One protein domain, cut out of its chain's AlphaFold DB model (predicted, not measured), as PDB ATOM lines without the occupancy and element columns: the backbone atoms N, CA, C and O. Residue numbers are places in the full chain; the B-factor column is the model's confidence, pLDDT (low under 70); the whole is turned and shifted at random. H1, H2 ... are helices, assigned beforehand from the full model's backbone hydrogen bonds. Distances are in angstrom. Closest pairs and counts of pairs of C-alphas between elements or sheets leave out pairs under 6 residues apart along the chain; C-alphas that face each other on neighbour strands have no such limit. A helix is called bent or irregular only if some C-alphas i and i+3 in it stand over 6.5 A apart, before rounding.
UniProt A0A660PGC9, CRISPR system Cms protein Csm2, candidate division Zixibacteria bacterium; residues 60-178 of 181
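This is residues 60 to 178 of the 181 residues of the protein "CRISPR system Cms protein Csm2" of candidate division Zixibacteria bacterium (UniProt A0A660PGC9). Four helices, H3, H4, H5 and H6, form an up-and-down bundle in which each runs against the one before it in the chain, with H3 and H5 at opposite corners and H4 and H6 at the other two. The short H1 and then H2 pack on H6 outside this bundle, with residues 80 to 84 of H2 crossing the later part of H6, residues 170 to 177, at a steep tilt, while H2 also comes close to H5 without clearly touching it. The printed part has 119 residues with six named helices, in the order H1 H2 H3 H4 H5 H6, and no named strand; its class is all helix. It is compact, with a radius of gyration of the C-alphas of 13.7 A, and the C-alphas span 38 by 28 by 22 A along their three main axes.

H3 and H4 are the longest helices, with 20 residues each. H3 runs from residue 94 to 113, 26.5 A from first to last C-alpha, and begins at C-alpha 94 (38.598, -50.721, -15.831). It has a kink of 40 degrees near residue 101, and it is irregular, with C-alphas 96 and 99 7.4 A apart. H4, residues 119 to 138, measures 29.0 A. H5, residues 144 to 157, measures 19.3 A and is irregular too, with C-alphas 152 and 155 7.7 A apart. H6, residues 161 to 177, measures 24.8 A and ends at C-alpha 177 (45.371, -44.705, -12.458). Before the bundle come H1, residues 73 to 76, 5.5 A long and beginning at C-alpha 73 (46.672, -29.674, -11.052), and H2, residues 78 to 89, 16.7 A long.

H3 and H4 form a helical hairpin and touch, opposite ways at a shallow tilt of 6 degrees; H3 does so with residues 100 to 107 alone, and the closest C-alphas, those of Leu 100 and Phe 129, are 6.7 A apart. H4 and H5 form the next helical hairpin, at a shallow tilt of 9 degrees, with the C-alphas of Val 137 and Glu 144 closest at 6.0 A; H4 touches H5 with residues 130 to 137 alone. H5 and H6 form a third, at a shallow tilt of 28 degrees, and their closest C-alphas, those of Ala 157 and Phe 164, are 4.4 A apart. H3 also touches H6, opposite ways, at a shallow tilt of 32 degrees, only just short of steep, with the C-alphas of Ile 104 and Val 168 closest at 6.8 A. H4 and H6 only just touch, only at their ends, with 3 pairs of C-alphas within 8 A; those of Leu 119 and Ile 161 are closest at 6.5 A. H3 and H5 are apart. H6 is the hub, touching five helices. H2 touches it with residues 80 to 84 alone, the same way at a steep tilt of 54 degrees, and the C-alphas of Ala 80 and Ile 174 are closest at 4.6 A. H1 touches it too, with the C-alphas of Val 75 and Tyr 170 closest at 5.1 A. H2 and H3 are apart. In H2 and H4 every O i to N i+4 pair is within hydrogen-bond range; the counts are 14 of 16 in H3, 7 of 10 in H5 and 12 of 13 in H6, and H1 is too short for such a pair.

The two C-alphas farthest apart, those of Asp 68 and Arg 139, are 41.6 A apart. The printed part, residues 60 to 178, has no cut, and the five links between its helices are tight. Residues 60 to 72 hold no named element, and their C-alphas lie 11 to 22 A from the mean of all C-alphas. The mean pLDDT of the printed part is 96.5, and no printed residue is under 70.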
ATOM      1  N   PHE A  60      34.906 -31.022  -6.997       96.12
ATOM      2  CA  PHE A  60      35.073 -29.655  -7.491       96.12
ATOM      3  C   PHE A  60      33.739 -28.910  -7.385       96.12
ATOM      4  O   PHE A  60      32.714 -29.454  -7.784       96.12
ATOM      5  N   LYS A  61      33.730 -27.680  -6.847       93.38
ATOM      6  CA  LYS A  61      32.505 -26.860  -6.673       93.38
ATOM      7  C   LYS A  61      32.482 -25.619  -7.563       93.38
ATOM      8  O   LYS A  61      31.433 -25.196  -8.039       93.38
ATOM      9  N   ASP A  62      33.647 -25.033  -7.775       94.50
ATOM     10  CA  ASP A  62      33.881 -23.809  -8.534       94.50
ATOM     11  C   ASP A  62      34.172 -24.082 -10.017       94.50
ATOM     12  O   ASP A  62      33.809 -23.276 -10.872       94.50
ATOM     13  N   GLY A  63      34.719 -25.253 -10.346       96.44
ATOM     14  CA  GLY A  63      35.000 -25.692 -11.713       96.44
ATOM     15  C   GLY A  63      36.293 -26.494 -11.801       96.44
ATOM     16  O   GLY A  63      37.016 -26.649 -10.812       96.44
ATOM     17  N   PHE A  64      36.598 -26.992 -12.997       97.88
ATOM     18  CA  PHE A  64      37.833 -27.746 -13.256       97.88
ATOM     19  C   PHE A  64      39.035 -26.862 -13.612       97.88
ATOM     20  O   PHE A  64      40.152 -27.372 -13.716       97.88
ATOM     21  N   TYR A  65      38.816 -25.561 -13.807       97.69
ATOM     22  CA  TYR A  65      39.830 -24.603 -14.243       97.69
ATOM     23  C   TYR A  65      40.187 -23.632 -13.119       97.69
ATOM     24  O   TYR A  65      39.364 -23.344 -12.249       97.69
ATOM     25  N   ASN A  66      41.430 -23.164 -13.119       96.31
ATOM     26  CA  ASN A  66      41.888 -22.082 -12.260       96.31
ATOM     27  C   ASN A  66      41.559 -20.711 -12.879       96.31
ATOM     28  O   ASN A  66      41.018 -20.620 -13.982       96.31
ATOM     29  N   GLU A  67      41.907 -19.641 -12.165       94.88
ATOM     30  CA  GLU A  67      41.680 -18.254 -12.599       94.88
ATOM     31  C   GLU A  67      42.417 -17.909 -13.904       94.88
ATOM     32  O   GLU A  67      41.923 -17.118 -14.703       94.88
ATOM     33  N   ASP A  68      43.545 -18.572 -14.167       95.00
ATOM     34  CA  ASP A  68      44.335 -18.416 -15.394       95.00
ATOM     35  C   ASP A  68      43.739 -19.162 -16.607       95.00
ATOM     36  O   ASP A  68      44.286 -19.107 -17.709       95.00
ATOM     37  N   GLY A  69      42.636 -19.899 -16.426       95.00
ATOM     38  CA  GLY A  69      41.984 -20.667 -17.490       95.00
ATOM     39  C   GLY A  69      42.652 -22.009 -17.817       95.00
ATOM     40  O   GLY A  69      42.338 -22.618 -18.842       95.00
ATOM     41  N   TYR A  70      43.541 -22.511 -16.958       97.00
ATOM     42  CA  TYR A  70      44.142 -23.843 -17.063       97.00
ATOM     43  C   TYR A  70      43.432 -24.850 -16.159       97.00
ATOM     44  O   TYR A  70      42.919 -24.510 -15.097       97.00
ATOM     45  N   ILE A  71      43.423 -26.125 -16.555       96.81
ATOM     46  CA  ILE A  71      42.868 -27.191 -15.711       96.81
ATOM     47  C   ILE A  71      43.699 -27.302 -14.427       96.81
ATOM     48  O   ILE A  71      44.931 -27.375 -14.481       96.81
ATOM     49  N   LYS A  72      43.024 -27.344 -13.273       97.88
ATOM     50  CA  LYS A  72      43.665 -27.434 -11.956       97.88
ATOM     51  C   LYS A  72      44.545 -28.682 -11.860       97.88
ATOM     52  O   LYS A  72      44.156 -29.764 -12.293       97.88
ATOM     53  N   ARG A  73      45.718 -28.559 -11.231       97.00
ATOM     54  CA  ARG A  73      46.672 -29.674 -11.052       97.00
ATOM     55  C   ARG A  73      46.026 -30.907 -10.411       97.00
ATOM     56  O   ARG A  73      46.262 -32.027 -10.859       97.00
ATOM     57  N   GLU A  74      45.177 -30.676  -9.417       96.88
ATOM     58  CA  GLU A  74      44.507 -31.711  -8.627       96.88
ATOM     59  C   GLU A  74      43.578 -32.612  -9.464       96.88
ATOM     60  O   GLU A  74      43.473 -33.810  -9.194       96.88
ATOM     61  N   VAL A  75      43.033 -32.098 -10.576       97.44
ATOM     62  CA  VAL A  75      42.286 -32.882 -11.580       97.44
ATOM     63  C   VAL A  75      43.151 -33.987 -12.184       97.44
ATOM     64  O   VAL A  75      42.659 -35.073 -12.496       97.44
ATOM     65  N   PHE A  76      44.441 -33.719 -12.373       97.44
ATOM     66  CA  PHE A  76      45.348 -34.657 -13.014       97.44
ATOM     67  C   PHE A  76      46.041 -35.582 -12.038       97.44
ATOM     68  O   PHE A  76      46.429 -36.661 -12.479       97.44
ATOM     69  N   ILE A  77      46.270 -35.179 -10.784       95.94
ATOM     70  CA  ILE A  77      47.165 -35.889  -9.861       95.94
ATOM     71  C   ILE A  77      46.440 -36.262  -8.568       95.94
ATOM     72  O   ILE A  77      46.016 -37.409  -8.457       95.94
ATOM     73  N   GLU A  78      46.295 -35.338  -7.619       96.62
ATOM     74  CA  GLU A  78      45.909 -35.638  -6.236       96.62
ATOM     75  C   GLU A  78      44.493 -36.212  -6.134       96.62
ATOM     76  O   GLU A  78      44.305 -37.333  -5.652       96.62
ATOM     77  N   SER A  79      43.500 -35.479  -6.643       97.25
ATOM     78  CA  SER A  79      42.098 -35.898  -6.611       97.25
ATOM     79  C   SER A  79      41.890 -37.151  -7.461       97.25
ATOM     80  O   SER A  79      41.160 -38.065  -7.075       97.25
ATOM     81  N   ALA A  80      42.584 -37.244  -8.603       97.50
ATOM     82  CA  ALA A  80      42.493 -38.399  -9.492       97.50
ATOM     83  C   ALA A  80      43.060 -39.677  -8.859       97.50
ATOM     84  O   ALA A  80      42.450 -40.743  -8.971       97.50
ATOM     85  N   GLU A  81      44.210 -39.581  -8.192       97.00
ATOM     86  CA  GLU A  81      44.827 -40.685  -7.461       97.00
ATOM     87  C   GLU A  81      43.917 -41.154  -6.333       97.00
ATOM     88  O   GLU A  81      43.523 -42.324  -6.317       97.00
ATOM     89  N   GLN A  82      43.483 -40.231  -5.476       96.75
ATOM     90  CA  GLN A  82      42.612 -40.538  -4.347       96.75
ATOM     91  C   GLN A  82      41.288 -41.174  -4.791       96.75
ATOM     92  O   GLN A  82      40.865 -42.191  -4.232       96.75
ATOM     93  N   MET A  83      40.647 -40.628  -5.828       97.44
ATOM     94  CA  MET A  83      39.404 -41.185  -6.352       97.44
ATOM     95  C   MET A  83      39.626 -42.567  -6.979       97.44
ATOM     96  O   MET A  83      38.846 -43.489  -6.729       97.44
ATOM     97  N   SER A  84      40.710 -42.761  -7.739       96.38
ATOM     98  CA  SER A  84      41.040 -44.070  -8.321       96.38
ATOM     99  C   SER A  84      41.256 -45.143  -7.248       96.38
ATOM    100  O   SER A  84      40.842 -46.294  -7.423       96.38
ATOM    101  N   ASP A  85      41.841 -44.761  -6.116       95.62
ATOM    102  CA  ASP A  85      42.066 -45.613  -4.956       95.62
ATOM    103  C   ASP A  85      40.748 -46.033  -4.300       95.62
ATOM    104  O   ASP A  85      40.527 -47.216  -4.016       95.62
ATOM    105  N   ILE A  86      39.830 -45.081  -4.111       95.62
ATOM    106  CA  ILE A  86      38.489 -45.330  -3.567       95.62
ATOM    107  C   ILE A  86      37.720 -46.309  -4.463       95.62
ATOM    108  O   ILE A  86      37.180 -47.307  -3.972       95.62
ATOM    109  N   LEU A  87      37.716 -46.075  -5.778       95.25
ATOM    110  CA  LEU A  87      37.037 -46.941  -6.743       95.25
ATOM    111  C   LEU A  87      37.612 -48.364  -6.735       95.25
ATOM    112  O   LEU A  87      36.857 -49.342  -6.711       95.25
ATOM    113  N   GLN A  88      38.938 -48.501  -6.681       94.25
ATOM    114  CA  GLN A  88      39.607 -49.803  -6.620       94.25
ATOM    115  C   GLN A  88      39.324 -50.548  -5.308       94.25
ATOM    116  O   GLN A  88      39.053 -51.753  -5.336       94.25
ATOM    117  N   ARG A  89      39.305 -49.856  -4.160       93.88
ATOM    118  CA  ARG A  89      38.898 -50.443  -2.864       93.88
ATOM    119  C   ARG A  89      37.448 -50.927  -2.896       93.88
ATOM    120  O   ARG A  89      37.116 -51.935  -2.271       93.88
ATOM    121  N   LYS A  90      36.598 -50.274  -3.692       93.81
ATOM    122  CA  LYS A  90      35.224 -50.703  -3.996       93.81
ATOM    123  C   LYS A  90      35.110 -51.728  -5.122       93.81
ATOM    124  O   LYS A  90      34.004 -52.013  -5.574       93.81
ATOM    125  N   ARG A  91      36.227 -52.348  -5.515       93.00
ATOM    126  CA  ARG A  91      36.310 -53.406  -6.534       93.00
ATOM    127  C   ARG A  91      35.817 -52.968  -7.918       93.00
ATOM    128  O   ARG A  91      35.475 -53.822  -8.733       93.00
ATOM    129  N   MET A  92      35.802 -51.667  -8.204       94.38
ATOM    130  CA  MET A  92      35.556 -51.184  -9.557       94.38
ATOM    131  C   MET A  92      36.773 -51.498 -10.427       94.38
ATOM    132  O   MET A  92      37.911 -51.230 -10.046       94.38
ATOM    133  N   THR A  93      36.535 -52.074 -11.600       93.69
ATOM    134  CA  THR A  93      37.587 -52.433 -12.560       93.69
ATOM    135  C   THR A  93      37.518 -51.536 -13.790       93.69
ATOM    136  O   THR A  93      36.448 -51.018 -14.126       93.69
ATOM    137  N   GLN A  94      38.621 -51.413 -14.535       93.19
ATOM    138  CA  GLN A  94      38.598 -50.721 -15.831       93.19
ATOM    139  C   GLN A  94      37.550 -51.317 -16.787       93.19
ATOM    140  O   GLN A  94      36.885 -50.593 -17.525       93.19
ATOM    141  N   ALA A  95      37.355 -52.640 -16.755       93.56
ATOM    142  CA  ALA A  95      36.337 -53.304 -17.563       93.56
ATOM    143  C   ALA A  95      34.914 -52.853 -17.189       93.56
ATOM    144  O   ALA A  95      34.098 -52.635 -18.083       93.56
ATOM    145  N   SER A  96      34.630 -52.665 -15.893       94.00
ATOM    146  CA  SER A  96      33.306 -52.235 -15.418       94.00
ATOM    147  C   SER A  96      32.936 -50.808 -15.841       94.00
ATOM    148  O   SER A  96      31.774 -50.550 -16.147       94.00
ATOM    149  N   ILE A  97      33.913 -49.895 -15.923       95.69
ATOM    150  CA  ILE A  97      33.678 -48.492 -16.302       95.69
ATOM    151  C   ILE A  97      33.769 -48.247 -17.813       95.69
ATOM    152  O   ILE A  97      33.222 -47.264 -18.305       95.69
ATOM    153  N   ARG A  98      34.416 -49.143 -18.572       95.44
ATOM    154  CA  ARG A  98      34.737 -48.963 -20.001       95.44
ATOM    155  C   ARG A  98      33.577 -48.426 -20.838       95.44
ATOM    156  O   ARG A  98      33.772 -47.501 -21.615       95.44
ATOM    157  N   HIS A  99      32.379 -48.990 -20.681       95.75
ATOM    158  CA  HIS A  99      31.202 -48.532 -21.420       95.75
ATOM    159  C   HIS A  99      30.876 -47.062 -21.120       95.75
ATOM    160  O   HIS A  99      30.748 -46.258 -22.038       95.75
ATOM    161  N   LEU A 100      30.773 -46.709 -19.836       97.44
ATOM    162  CA  LEU A 100      30.469 -45.350 -19.381       97.44
ATOM    163  C   LEU A 100      31.563 -44.359 -19.801       97.44
ATOM    164  O   LEU A 100      31.263 -43.269 -20.281       97.44
ATOM    165  N   PHE A 101      32.830 -44.764 -19.696       97.69
ATOM    166  CA  PHE A 101      33.961 -43.965 -20.157       97.69
ATOM    167  C   PHE A 101      33.894 -43.695 -21.666       97.69
ATOM    168  O   PHE A 101      33.999 -42.549 -22.099       97.69
ATOM    169  N   ASN A 102      33.636 -44.730 -22.471       97.75
ATOM    170  CA  ASN A 102      33.517 -44.596 -23.923       97.75
ATOM    171  C   ASN A 102      32.355 -43.680 -24.332       97.75
ATOM    172  O   ASN A 102      32.491 -42.939 -25.304       97.75
ATOM    173  N   MET A 103      31.242 -43.679 -23.588       97.75
ATOM    174  CA  MET A 103      30.149 -42.731 -23.826       97.75
ATOM    175  C   MET A 103      30.635 -41.283 -23.705       97.75
ATOM    176  O   MET A 103      30.456 -40.503 -24.638       97.75
ATOM    177  N   ILE A 104      31.311 -40.935 -22.608       97.50
ATOM    178  CA  ILE A 104      31.840 -39.578 -22.401       97.50
ATOM    179  C   ILE A 104      32.873 -39.210 -23.472       97.50
ATOM    180  O   ILE A 104      32.802 -38.125 -24.052       97.50
ATOM    181  N   LYS A 105      33.786 -40.129 -23.809       97.88
ATOM    182  CA  LYS A 105      34.772 -39.909 -24.879       97.88
ATOM    183  C   LYS A 105      34.117 -39.698 -26.242       97.88
ATOM    184  O   LYS A 105      34.603 -38.880 -27.013       97.88
ATOM    185  N   SER A 106      33.001 -40.368 -26.532       97.56
ATOM    186  CA  SER A 106      32.275 -40.170 -27.793       97.56
ATOM    187  C   SER A 106      31.686 -38.758 -27.925       97.56
ATOM    188  O   SER A 106      31.709 -38.188 -29.016       97.56
ATOM    189  N   ILE A 107      31.226 -38.167 -26.816       97.50
ATOM    190  CA  ILE A 107      30.744 -36.779 -26.777       97.50
ATOM    191  C   ILE A 107      31.924 -35.835 -27.027       97.50
ATOM    192  O   ILE A 107      31.844 -34.981 -27.904       97.50
ATOM    193  N   GLU A 108      33.044 -36.034 -26.321       97.25
ATOM    194  CA  GLU A 108      34.263 -35.234 -26.503       97.25
ATOM    195  C   GLU A 108      34.777 -35.290 -27.952       97.25
ATOM    196  O   GLU A 108      35.153 -34.268 -28.521       97.25
ATOM    197  N   MET A 109      34.771 -36.473 -28.573       97.12
ATOM    198  CA  MET A 109      35.181 -36.639 -29.969       97.12
ATOM    199  C   MET A 109      34.286 -35.856 -30.932       97.12
ATOM    200  O   MET A 109      34.802 -35.236 -31.859       97.12
ATOM    201  N   ARG A 110      32.968 -35.840 -30.706       96.75
ATOM    202  CA  ARG A 110      32.037 -35.061 -31.534       96.75
ATOM    203  C   ARG A 110      32.269 -33.559 -31.393       96.75
ATOM    204  O   ARG A 110      32.350 -32.887 -32.408       96.75
ATOM    205  N   LEU A 111      32.493 -33.066 -30.174       95.31
ATOM    206  CA  LEU A 111      32.847 -31.658 -29.929       95.31
ATOM    207  C   LEU A 111      34.180 -31.245 -30.575       95.31
ATOM    208  O   LEU A 111      34.389 -30.076 -30.880       95.31
ATOM    209  N   LYS A 112      35.114 -32.188 -30.757       94.19
ATOM    210  CA  LYS A 112      36.367 -31.933 -31.486       94.19
ATOM    211  C   LYS A 112      36.158 -31.882 -32.997       94.19
ATOM    212  O   LYS A 112      36.853 -31.122 -33.663       94.19
ATOM    213  N   ALA A 113      35.254 -32.711 -33.516       96.31
ATOM    214  CA  ALA A 113      34.948 -32.787 -34.940       96.31
ATOM    215  C   ALA A 113      34.084 -31.611 -35.416       96.31
ATOM    216  O   ALA A 113      34.277 -31.133 -36.528       96.31
ATOM    217  N   ASP A 114      33.171 -31.143 -34.568       94.56
ATOM    218  CA  ASP A 114      32.239 -30.063 -34.866       94.56
ATOM    219  C   ASP A 114      32.218 -29.059 -33.704       94.56
ATOM    220  O   ASP A 114      31.775 -29.366 -32.591       94.56
ATOM    221  N   ARG A 115      32.746 -27.860 -33.975       89.19
ATOM    222  CA  ARG A 115      32.859 -26.769 -32.997       89.19
ATOM    223  C   ARG A 115      31.557 -25.988 -32.825       89.19
ATOM    224  O   ARG A 115      31.444 -25.265 -31.838       89.19
ATOM    225  N   ASP A 116      30.600 -26.160 -33.732       93.06
ATOM    226  CA  ASP A 116      29.325 -25.437 -33.732       93.06
ATOM    227  C   ASP A 116      28.240 -26.189 -32.945       93.06
ATOM    228  O   ASP A 116      27.114 -25.707 -32.792       93.06
ATOM    229  N   LEU A 117      28.574 -27.364 -32.395       94.62
ATOM    230  CA  LEU A 117      27.666 -28.125 -31.547       94.62
ATOM    231  C   LEU A 117      27.217 -27.291 -30.337       94.62
ATOM    232  O   LEU A 117      28.042 -26.850 -29.529       94.62
ATOM    233  N   PRO A 118      25.898 -27.122 -30.142       94.88
ATOM    234  CA  PRO A 118      25.384 -26.296 -29.064       94.88
ATOM    235  C   PRO A 118      25.601 -26.970 -27.707       94.88
ATOM    236  O   PRO A 118      25.592 -28.193 -27.587       94.88
ATOM    237  N   LEU A 119      25.650 -26.178 -26.633       94.81
ATOM    238  CA  LEU A 119      25.727 -26.699 -25.259       94.81
ATOM    239  C   LEU A 119      24.585 -27.683 -24.922       94.81
ATOM    240  O   LEU A 119      24.761 -28.596 -24.113       94.81
ATOM    241  N   GLY A 120      23.423 -27.539 -25.570       97.00
ATOM    242  CA  GLY A 120      22.306 -28.483 -25.461       97.00
ATOM    243  C   GLY A 120      22.681 -29.921 -25.839       97.00
ATOM    244  O   GLY A 120      22.235 -30.855 -25.177       97.00
ATOM    245  N   PHE A 121      23.578 -30.100 -26.818       96.81
ATOM    246  CA  PHE A 121      24.111 -31.409 -27.192       96.81
ATOM    247  C   PHE A 121      24.860 -32.067 -26.023       96.81
ATOM    248  O   PHE A 121      24.672 -33.254 -25.755       96.81
ATOM    249  N   ILE A 122      25.677 -31.299 -25.294       96.94
ATOM    250  CA  ILE A 122      26.398 -31.797 -24.114       96.94
ATOM    251  C   ILE A 122      25.407 -32.195 -23.028       96.94
ATOM    252  O   ILE A 122      25.474 -33.321 -22.544       96.94
ATOM    253  N   ARG A 123      24.463 -31.311 -22.685       97.69
ATOM    254  CA  ARG A 123      23.449 -31.558 -21.643       97.69
ATOM    255  C   ARG A 123      22.688 -32.856 -21.887       97.69
ATOM    256  O   ARG A 123      22.654 -33.718 -21.014       97.69
ATOM    257  N   GLU A 124      22.133 -33.023 -23.085       97.94
ATOM    258  CA  GLU A 124      21.340 -34.205 -23.424       97.94
ATOM    259  C   GLU A 124      22.162 -35.497 -23.293       97.94
ATOM    260  O   GLU A 124      21.724 -36.468 -22.671       97.94
ATOM    261  N   ASN A 125      23.375 -35.519 -23.849       98.06
ATOM    262  CA  ASN A 125      24.203 -36.723 -23.834       98.06
ATOM    263  C   ASN A 125      24.832 -36.992 -22.459       98.06
ATOM    264  O   ASN A 125      24.981 -38.153 -22.072       98.06
ATOM    265  N   PHE A 126      25.143 -35.950 -21.689       97.94
ATOM    266  CA  PHE A 126      25.620 -36.095 -20.320       97.94
ATOM    267  C   PHE A 126      24.524 -36.654 -19.406       97.94
ATOM    268  O   PHE A 126      24.781 -37.576 -18.638       97.94
ATOM    269  N   TYR A 127      23.275 -36.205 -19.538       98.00
ATOM    270  CA  TYR A 127      22.162 -36.778 -18.770       98.00
ATOM    271  C   TYR A 127      21.864 -38.235 -19.153       98.00
ATOM    272  O   TYR A 127      21.554 -39.054 -18.282       98.00
ATOM    273  N   LYS A 128      22.065 -38.623 -20.420       98.12
ATOM    274  CA  LYS A 128      22.086 -40.050 -20.796       98.12
ATOM    275  C   LYS A 128      23.201 -40.796 -20.054       98.12
ATOM    276  O   LYS A 128      22.959 -41.858 -19.493       98.12
ATOM    277  N   PHE A 129      24.408 -40.243 -19.973       98.25
ATOM    278  CA  PHE A 129      25.485 -40.837 -19.173       98.25
ATOM    279  C   PHE A 129      25.123 -40.985 -17.679       98.25
ATOM    280  O   PHE A 129      25.388 -42.042 -17.101       98.25
ATOM    281  N   VAL A 130      24.460 -39.996 -17.069       98.12
ATOM    282  CA  VAL A 130      23.978 -40.070 -15.674       98.12
ATOM    283  C   VAL A 130      22.979 -41.220 -15.497       98.12
ATOM    284  O   VAL A 130      23.172 -42.085 -14.642       98.12
ATOM    285  N   THR A 131      21.965 -41.315 -16.360       98.19
ATOM    286  CA  THR A 131      20.961 -42.397 -16.288       98.19
ATOM    287  C   THR A 131      21.572 -43.785 -16.518       98.19
ATOM    288  O   THR A 131      21.243 -44.745 -15.814       98.19
ATOM    289  N   HIS A 132      22.528 -43.910 -17.444       97.88
ATOM    290  CA  HIS A 132      23.294 -45.144 -17.631       97.88
ATOM    291  C   HIS A 132      24.147 -45.492 -16.402       97.88
ATOM    292  O   HIS A 132      24.281 -46.673 -16.075       97.88
ATOM    293  N   THR A 133      24.695 -44.495 -15.707       98.12
ATOM    294  CA  THR A 133      25.437 -44.690 -14.456       98.12
ATOM    295  C   THR A 133      24.527 -45.279 -13.377       98.12
ATOM    296  O   THR A 133      24.846 -46.330 -12.818       98.12
ATOM    297  N   GLU A 134      23.346 -44.700 -13.151       97.38
ATOM    298  CA  GLU A 134      22.369 -45.253 -12.203       97.38
ATOM    299  C   GLU A 134      21.975 -46.696 -12.532       97.38
ATOM    300  O   GLU A 134      21.861 -47.547 -11.646       97.38
ATOM    301  N   TYR A 135      21.765 -46.994 -13.815       97.50
ATOM    302  CA  TYR A 135      21.423 -48.340 -14.261       97.50
ATOM    303  C   TYR A 135      22.536 -49.350 -13.944       97.50
ATOM    304  O   TYR A 135      22.270 -50.440 -13.433       97.50
ATOM    305  N   GLN A 136      23.794 -48.992 -14.211       96.94
ATOM    306  CA  GLN A 136      24.948 -49.857 -13.946       96.94
ATOM    307  C   GLN A 136      25.170 -50.074 -12.438       96.94
ATOM    308  O   GLN A 136      25.518 -51.186 -12.026       96.94
ATOM    309  N   VAL A 137      24.899 -49.056 -11.616       96.31
ATOM    310  CA  VAL A 137      24.864 -49.162 -10.149       96.31
ATOM    311  C   VAL A 137      23.781 -50.133  -9.689       96.31
ATOM    312  O   VAL A 137      24.077 -51.070  -8.952       96.31
ATOM    313  N   LYS A 138      22.539 -49.984 -10.173       95.75
ATOM    314  CA  LYS A 138      21.415 -50.878  -9.821       95.75
ATOM    315  C   LYS A 138      21.701 -52.335 -10.186       95.75
ATOM    316  O   LYS A 138      21.252 -53.254  -9.505       95.75
ATOM    317  N   ARG A 139      22.480 -52.564 -11.246       96.00
ATOM    318  CA  ARG A 139      22.949 -53.902 -11.632       96.00
ATOM    319  C   ARG A 139      24.107 -54.420 -10.783       96.00
ATOM    320  O   ARG A 139      24.449 -55.590 -10.927       96.00
ATOM    321  N   GLY A 140      24.722 -53.601  -9.936       93.06
ATOM    322  CA  GLY A 140      25.921 -53.941  -9.171       93.06
ATOM    323  C   GLY A 140      27.146 -54.165 -10.060       93.06
ATOM    324  O   GLY A 140      27.973 -55.021  -9.752       93.06
ATOM    325  N   ILE A 141      27.212 -53.488 -11.213       94.88
ATOM    326  CA  ILE A 141      28.376 -53.527 -12.114       94.88
ATOM    327  C   ILE A 141      29.404 -52.482 -11.685       94.88
ATOM    328  O   ILE A 141      30.600 -52.763 -11.693       94.88
ATOM    329  N   ILE A 142      28.930 -51.307 -11.274       95.81
ATOM    330  CA  ILE A 142      29.749 -50.238 -10.705       95.81
ATOM    331  C   ILE A 142      29.295 -49.941  -9.268       95.81
ATOM    332  O   ILE A 142      28.130 -50.185  -8.941       95.81
ATOM    333  N   PRO A 143      30.190 -49.457  -8.395       95.94
ATOM    334  CA  PRO A 143      29.841 -49.148  -7.014       95.94
ATOM    335  C   PRO A 143      29.073 -47.824  -6.892       95.94
ATOM    336  O   PRO A 143      29.260 -46.917  -7.702       95.94
ATOM    337  N   GLU A 144      28.278 -47.694  -5.826       96.00
ATOM    338  CA  GLU A 144      27.489 -46.488  -5.503       96.00
ATOM    339  C   GLU A 144      28.335 -45.209  -5.467       96.00
ATOM    340  O   GLU A 144      27.951 -44.190  -6.034       96.00
ATOM    341  N   VAL A 145      29.549 -45.297  -4.912       96.38
ATOM    342  CA  VAL A 145      30.490 -44.169  -4.824       96.38
ATOM    343  C   VAL A 145      30.820 -43.559  -6.197       96.38
ATOM    344  O   VAL A 145      31.161 -42.388  -6.297       96.38
ATOM    345  N   PHE A 146      30.705 -44.323  -7.292       97.19
ATOM    346  CA  PHE A 146      30.877 -43.761  -8.632       97.19
ATOM    347  C   PHE A 146      29.658 -42.937  -9.073       97.19
ATOM    348  O   PHE A 146      29.819 -41.933  -9.761       97.19
ATOM    349  N   ARG A 147      28.438 -43.317  -8.671       96.81
ATOM    350  CA  ARG A 147      27.250 -42.486  -8.915       96.81
ATOM    351  C   ARG A 147      27.344 -41.186  -8.135       96.81
ATOM    352  O   ARG A 147      27.147 -40.142  -8.735       96.81
ATOM    353  N   GLU A 148      27.713 -41.234  -6.857       96.38
ATOM    354  CA  GLU A 148      27.946 -40.023  -6.053       96.38
ATOM    355  C   GLU A 148      28.984 -39.093  -6.706       96.38
ATOM    356  O   GLU A 148      28.829 -37.871  -6.712       96.38
ATOM    357  N   PHE A 149      30.020 -39.669  -7.323       97.50
ATOM    358  CA  PHE A 149      31.045 -38.916  -8.042       97.50
ATOM    359  C   PHE A 149      30.452 -38.201  -9.256       97.50
ATOM    360  O   PHE A 149      30.717 -37.024  -9.479       97.50
ATOM    361  N   VAL A 150      29.618 -38.893 -10.030       97.62
ATOM    362  CA  VAL A 150      28.927 -38.290 -11.172       97.62
ATOM    363  C   VAL A 150      27.932 -37.224 -10.708       97.62
ATOM    364  O   VAL A 150      27.906 -36.130 -11.268       97.62
ATOM    365  N   ASP A 151      27.149 -37.512  -9.671       96.69
ATOM    366  CA  ASP A 151      26.130 -36.608  -9.139       96.69
ATOM    367  C   ASP A 151      26.719 -35.316  -8.572       96.69
ATOM    368  O   ASP A 151      26.142 -34.252  -8.781       96.69
ATOM    369  N   SER A 152      27.872 -35.389  -7.907       96.75
ATOM    370  CA  SER A 152      28.553 -34.216  -7.341       96.75
ATOM    371  C   SER A 152      29.138 -33.268  -8.392       96.75
ATOM    372  O   SER A 152      29.340 -32.095  -8.097       96.75
ATOM    373  N   HIS A 153      29.365 -33.737  -9.624       98.00
ATOM    374  CA  HIS A 153      29.961 -32.936 -10.700       98.00
ATOM    375  C   HIS A 153      28.997 -32.622 -11.846       98.00
ATOM    376  O   HIS A 153      29.375 -31.893 -12.768       98.00
ATOM    377  N   LYS A 154      27.771 -33.163 -11.835       96.69
ATOM    378  CA  LYS A 154      26.863 -33.084 -12.990       96.69
ATOM    379  C   LYS A 154      26.538 -31.654 -13.401       96.69
ATOM    380  O   LYS A 154      26.564 -31.359 -14.591       96.69
ATOM    381  N   ASP A 155      26.298 -30.773 -12.433       96.69
ATOM    382  CA  ASP A 155      25.894 -29.390 -12.698       96.69
ATOM    383  C   ASP A 155      27.052 -28.577 -13.289       96.69
ATOM    384  O   ASP A 155      26.855 -27.772 -14.201       96.69
ATOM    385  N   ILE A 156      28.281 -28.850 -12.842       97.44
ATOM    386  CA  ILE A 156      29.498 -28.237 -13.387       97.44
ATOM    387  C   ILE A 156      29.754 -28.756 -14.798       97.44
ATOM    388  O   ILE A 156      29.931 -27.965 -15.722       97.44
ATOM    389  N   ALA A 157      29.703 -30.075 -14.997       97.50
ATOM    390  CA  ALA A 157      30.014 -30.708 -16.275       97.50
ATOM    391  C   ALA A 157      29.097 -30.249 -17.426       97.50
ATOM    392  O   ALA A 157      29.499 -30.320 -18.584       97.50
ATOM    393  N   VAL A 158      27.883 -29.768 -17.136       97.69
ATOM    394  CA  VAL A 158      26.934 -29.265 -18.145       97.69
ATOM    395  C   VAL A 158      26.848 -27.734 -18.229       97.69
ATOM    396  O   VAL A 158      26.034 -27.196 -18.996       97.69
ATOM    397  N   ARG A 159      27.669 -27.025 -17.447       97.44
ATOM    398  CA  ARG A 159      27.692 -25.559 -17.371       97.44
ATOM    399  C   ARG A 159      28.261 -24.929 -18.639       97.44
ATOM    400  O   ARG A 159      27.697 -23.959 -19.138       97.44
ATOM    401  N   SER A 160      29.345 -25.489 -19.173       97.25
ATOM    402  CA  SER A 160      29.989 -25.027 -20.405       97.25
ATOM    403  C   SER A 160      30.707 -26.173 -21.126       97.25
ATOM    404  O   SER A 160      30.900 -27.257 -20.573       97.25
ATOM    405  N   ILE A 161      31.122 -25.926 -22.373       96.62
ATOM    406  CA  ILE A 161      31.920 -26.878 -23.157       96.62
ATOM    407  C   ILE A 161      33.251 -27.177 -22.455       96.62
ATOM    408  O   ILE A 161      33.698 -28.324 -22.441       96.62
ATOM    409  N   ASP A 162      33.882 -26.163 -21.867       96.69
ATOM    410  CA  ASP A 162      35.180 -26.338 -21.226       96.69
ATOM    411  C   ASP A 162      35.060 -27.103 -19.913       96.69
ATOM    412  O   ASP A 162      35.852 -28.019 -19.696       96.69
ATOM    413  N   GLU A 163      34.026 -26.857 -19.105       97.94
ATOM    414  CA  GLU A 163      33.772 -27.657 -17.900       97.94
ATOM    415  C   GLU A 163      33.491 -29.123 -18.228       97.94
ATOM    416  O   GLU A 163      33.998 -30.017 -17.552       97.94
ATOM    417  N   PHE A 164      32.761 -29.394 -19.315       98.25
ATOM    418  CA  PHE A 164      32.598 -30.761 -19.800       98.25
ATOM    419  C   PHE A 164      33.952 -31.405 -20.131       98.25
ATOM    420  O   PHE A 164      34.226 -32.526 -19.702       98.25
ATOM    421  N   LYS A 165      34.833 -30.700 -20.860       97.56
ATOM    422  CA  LYS A 165      36.191 -31.196 -21.145       97.56
ATOM    423  C   LYS A 165      36.987 -31.413 -19.859       97.56
ATOM    424  O   LYS A 165      37.682 -32.420 -19.760       97.56
ATOM    425  N   GLY A 166      36.864 -30.517 -18.881       98.19
ATOM    426  CA  GLY A 166      37.488 -30.643 -17.564       98.19
ATOM    427  C   GLY A 166      37.055 -31.928 -16.859       98.19
ATOM    428  O   GLY A 166      37.902 -32.727 -16.461       98.19
ATOM    429  N   PHE A 167      35.749 -32.207 -16.838       98.56
ATOM    430  CA  PHE A 167      35.211 -33.466 -16.324       98.56
ATOM    431  C   PHE A 167      35.766 -34.685 -17.077       98.56
ATOM    432  O   PHE A 167      36.162 -35.674 -16.458       98.56
ATOM    433  N   VAL A 168      35.841 -34.628 -18.414       98.38
ATOM    434  CA  VAL A 168      36.417 -35.718 -19.222       98.38
ATOM    435  C   VAL A 168      37.886 -35.955 -18.868       98.38
ATOM    436  O   VAL A 168      38.298 -37.112 -18.746       98.38
ATOM    437  N   GLN A 169      38.678 -34.896 -18.684       98.44
ATOM    438  CA  GLN A 169      40.084 -35.001 -18.279       98.44
ATOM    439  C   GLN A 169      40.225 -35.578 -16.873       98.44
ATOM    440  O   GLN A 169      41.073 -36.446 -16.654       98.44
ATOM    441  N   TYR A 170      39.352 -35.177 -15.948       98.62
ATOM    442  CA  TYR A 170      39.341 -35.726 -14.600       98.62
ATOM    443  C   TYR A 170      39.049 -37.227 -14.610       98.62
ATOM    444  O   TYR A 170      39.838 -38.033 -14.112       98.62
ATOM    445  N   LEU A 171      37.964 -37.629 -15.280       98.25
ATOM    446  CA  LEU A 171      37.588 -39.031 -15.409       98.25
ATOM    447  C   LEU A 171      38.674 -39.848 -16.124       98.25
ATOM    448  O   LEU A 171      38.969 -40.971 -15.721       98.25
ATOM    449  N   THR A 172      39.307 -39.281 -17.154       98.06
ATOM    450  CA  THR A 172      40.442 -39.911 -17.847       98.06
ATOM    451  C   THR A 172      41.620 -40.124 -16.895       98.06
ATOM    452  O   THR A 172      42.186 -41.216 -16.863       98.06
ATOM    453  N   SER A 173      41.951 -39.123 -16.078       98.19
ATOM    454  CA  SER A 173      43.047 -39.179 -15.102       98.19
ATOM    455  C   SER A 173      42.800 -40.213 -14.002       98.19
ATOM    456  O   SER A 173      43.743 -40.890 -13.581       98.19
ATOM    457  N   ILE A 174      41.544 -40.376 -13.574       97.81
ATOM    458  CA  ILE A 174      41.115 -41.428 -12.643       97.81
ATOM    459  C   ILE A 174      41.284 -42.806 -13.291       97.81
ATOM    460  O   ILE A 174      41.946 -43.680 -12.730       97.81
ATOM    461  N   VAL A 175      40.712 -43.010 -14.483       96.56
ATOM    462  CA  VAL A 175      40.739 -44.305 -15.185       96.56
ATOM    463  C   VAL A 175      42.170 -44.739 -15.507       96.56
ATOM    464  O   VAL A 175      42.493 -45.914 -15.341       96.56
ATOM    465  N   ALA A 176      43.038 -43.804 -15.900       96.00
ATOM    466  CA  ALA A 176      44.451 -44.071 -16.171       96.00
ATOM    467  C   ALA A 176      45.209 -44.610 -14.944       96.00
ATOM    468  O   ALA A 176      46.162 -45.370 -15.099       96.00
ATOM    469  N   ARG A 177      44.775 -44.252 -13.728       95.31
ATOM    470  CA  ARG A 177      45.371 -44.705 -12.458       95.31
ATOM    471  C   ARG A 177      44.753 -45.980 -11.899       95.31
ATOM    472  O   ARG A 177      45.324 -46.603 -11.004       95.31
ATOM    473  N   MET A 178      43.611 -46.415 -12.430       94.00
ATOM    474  CA  MET A 178      43.048 -47.713 -12.071       94.00
ATOM    475  C   MET A 178      43.961 -48.816 -12.608       94.00
ATOM    476  O   MET A 178      44.126 -48.939 -13.820       94.00
TER     477      MET A 178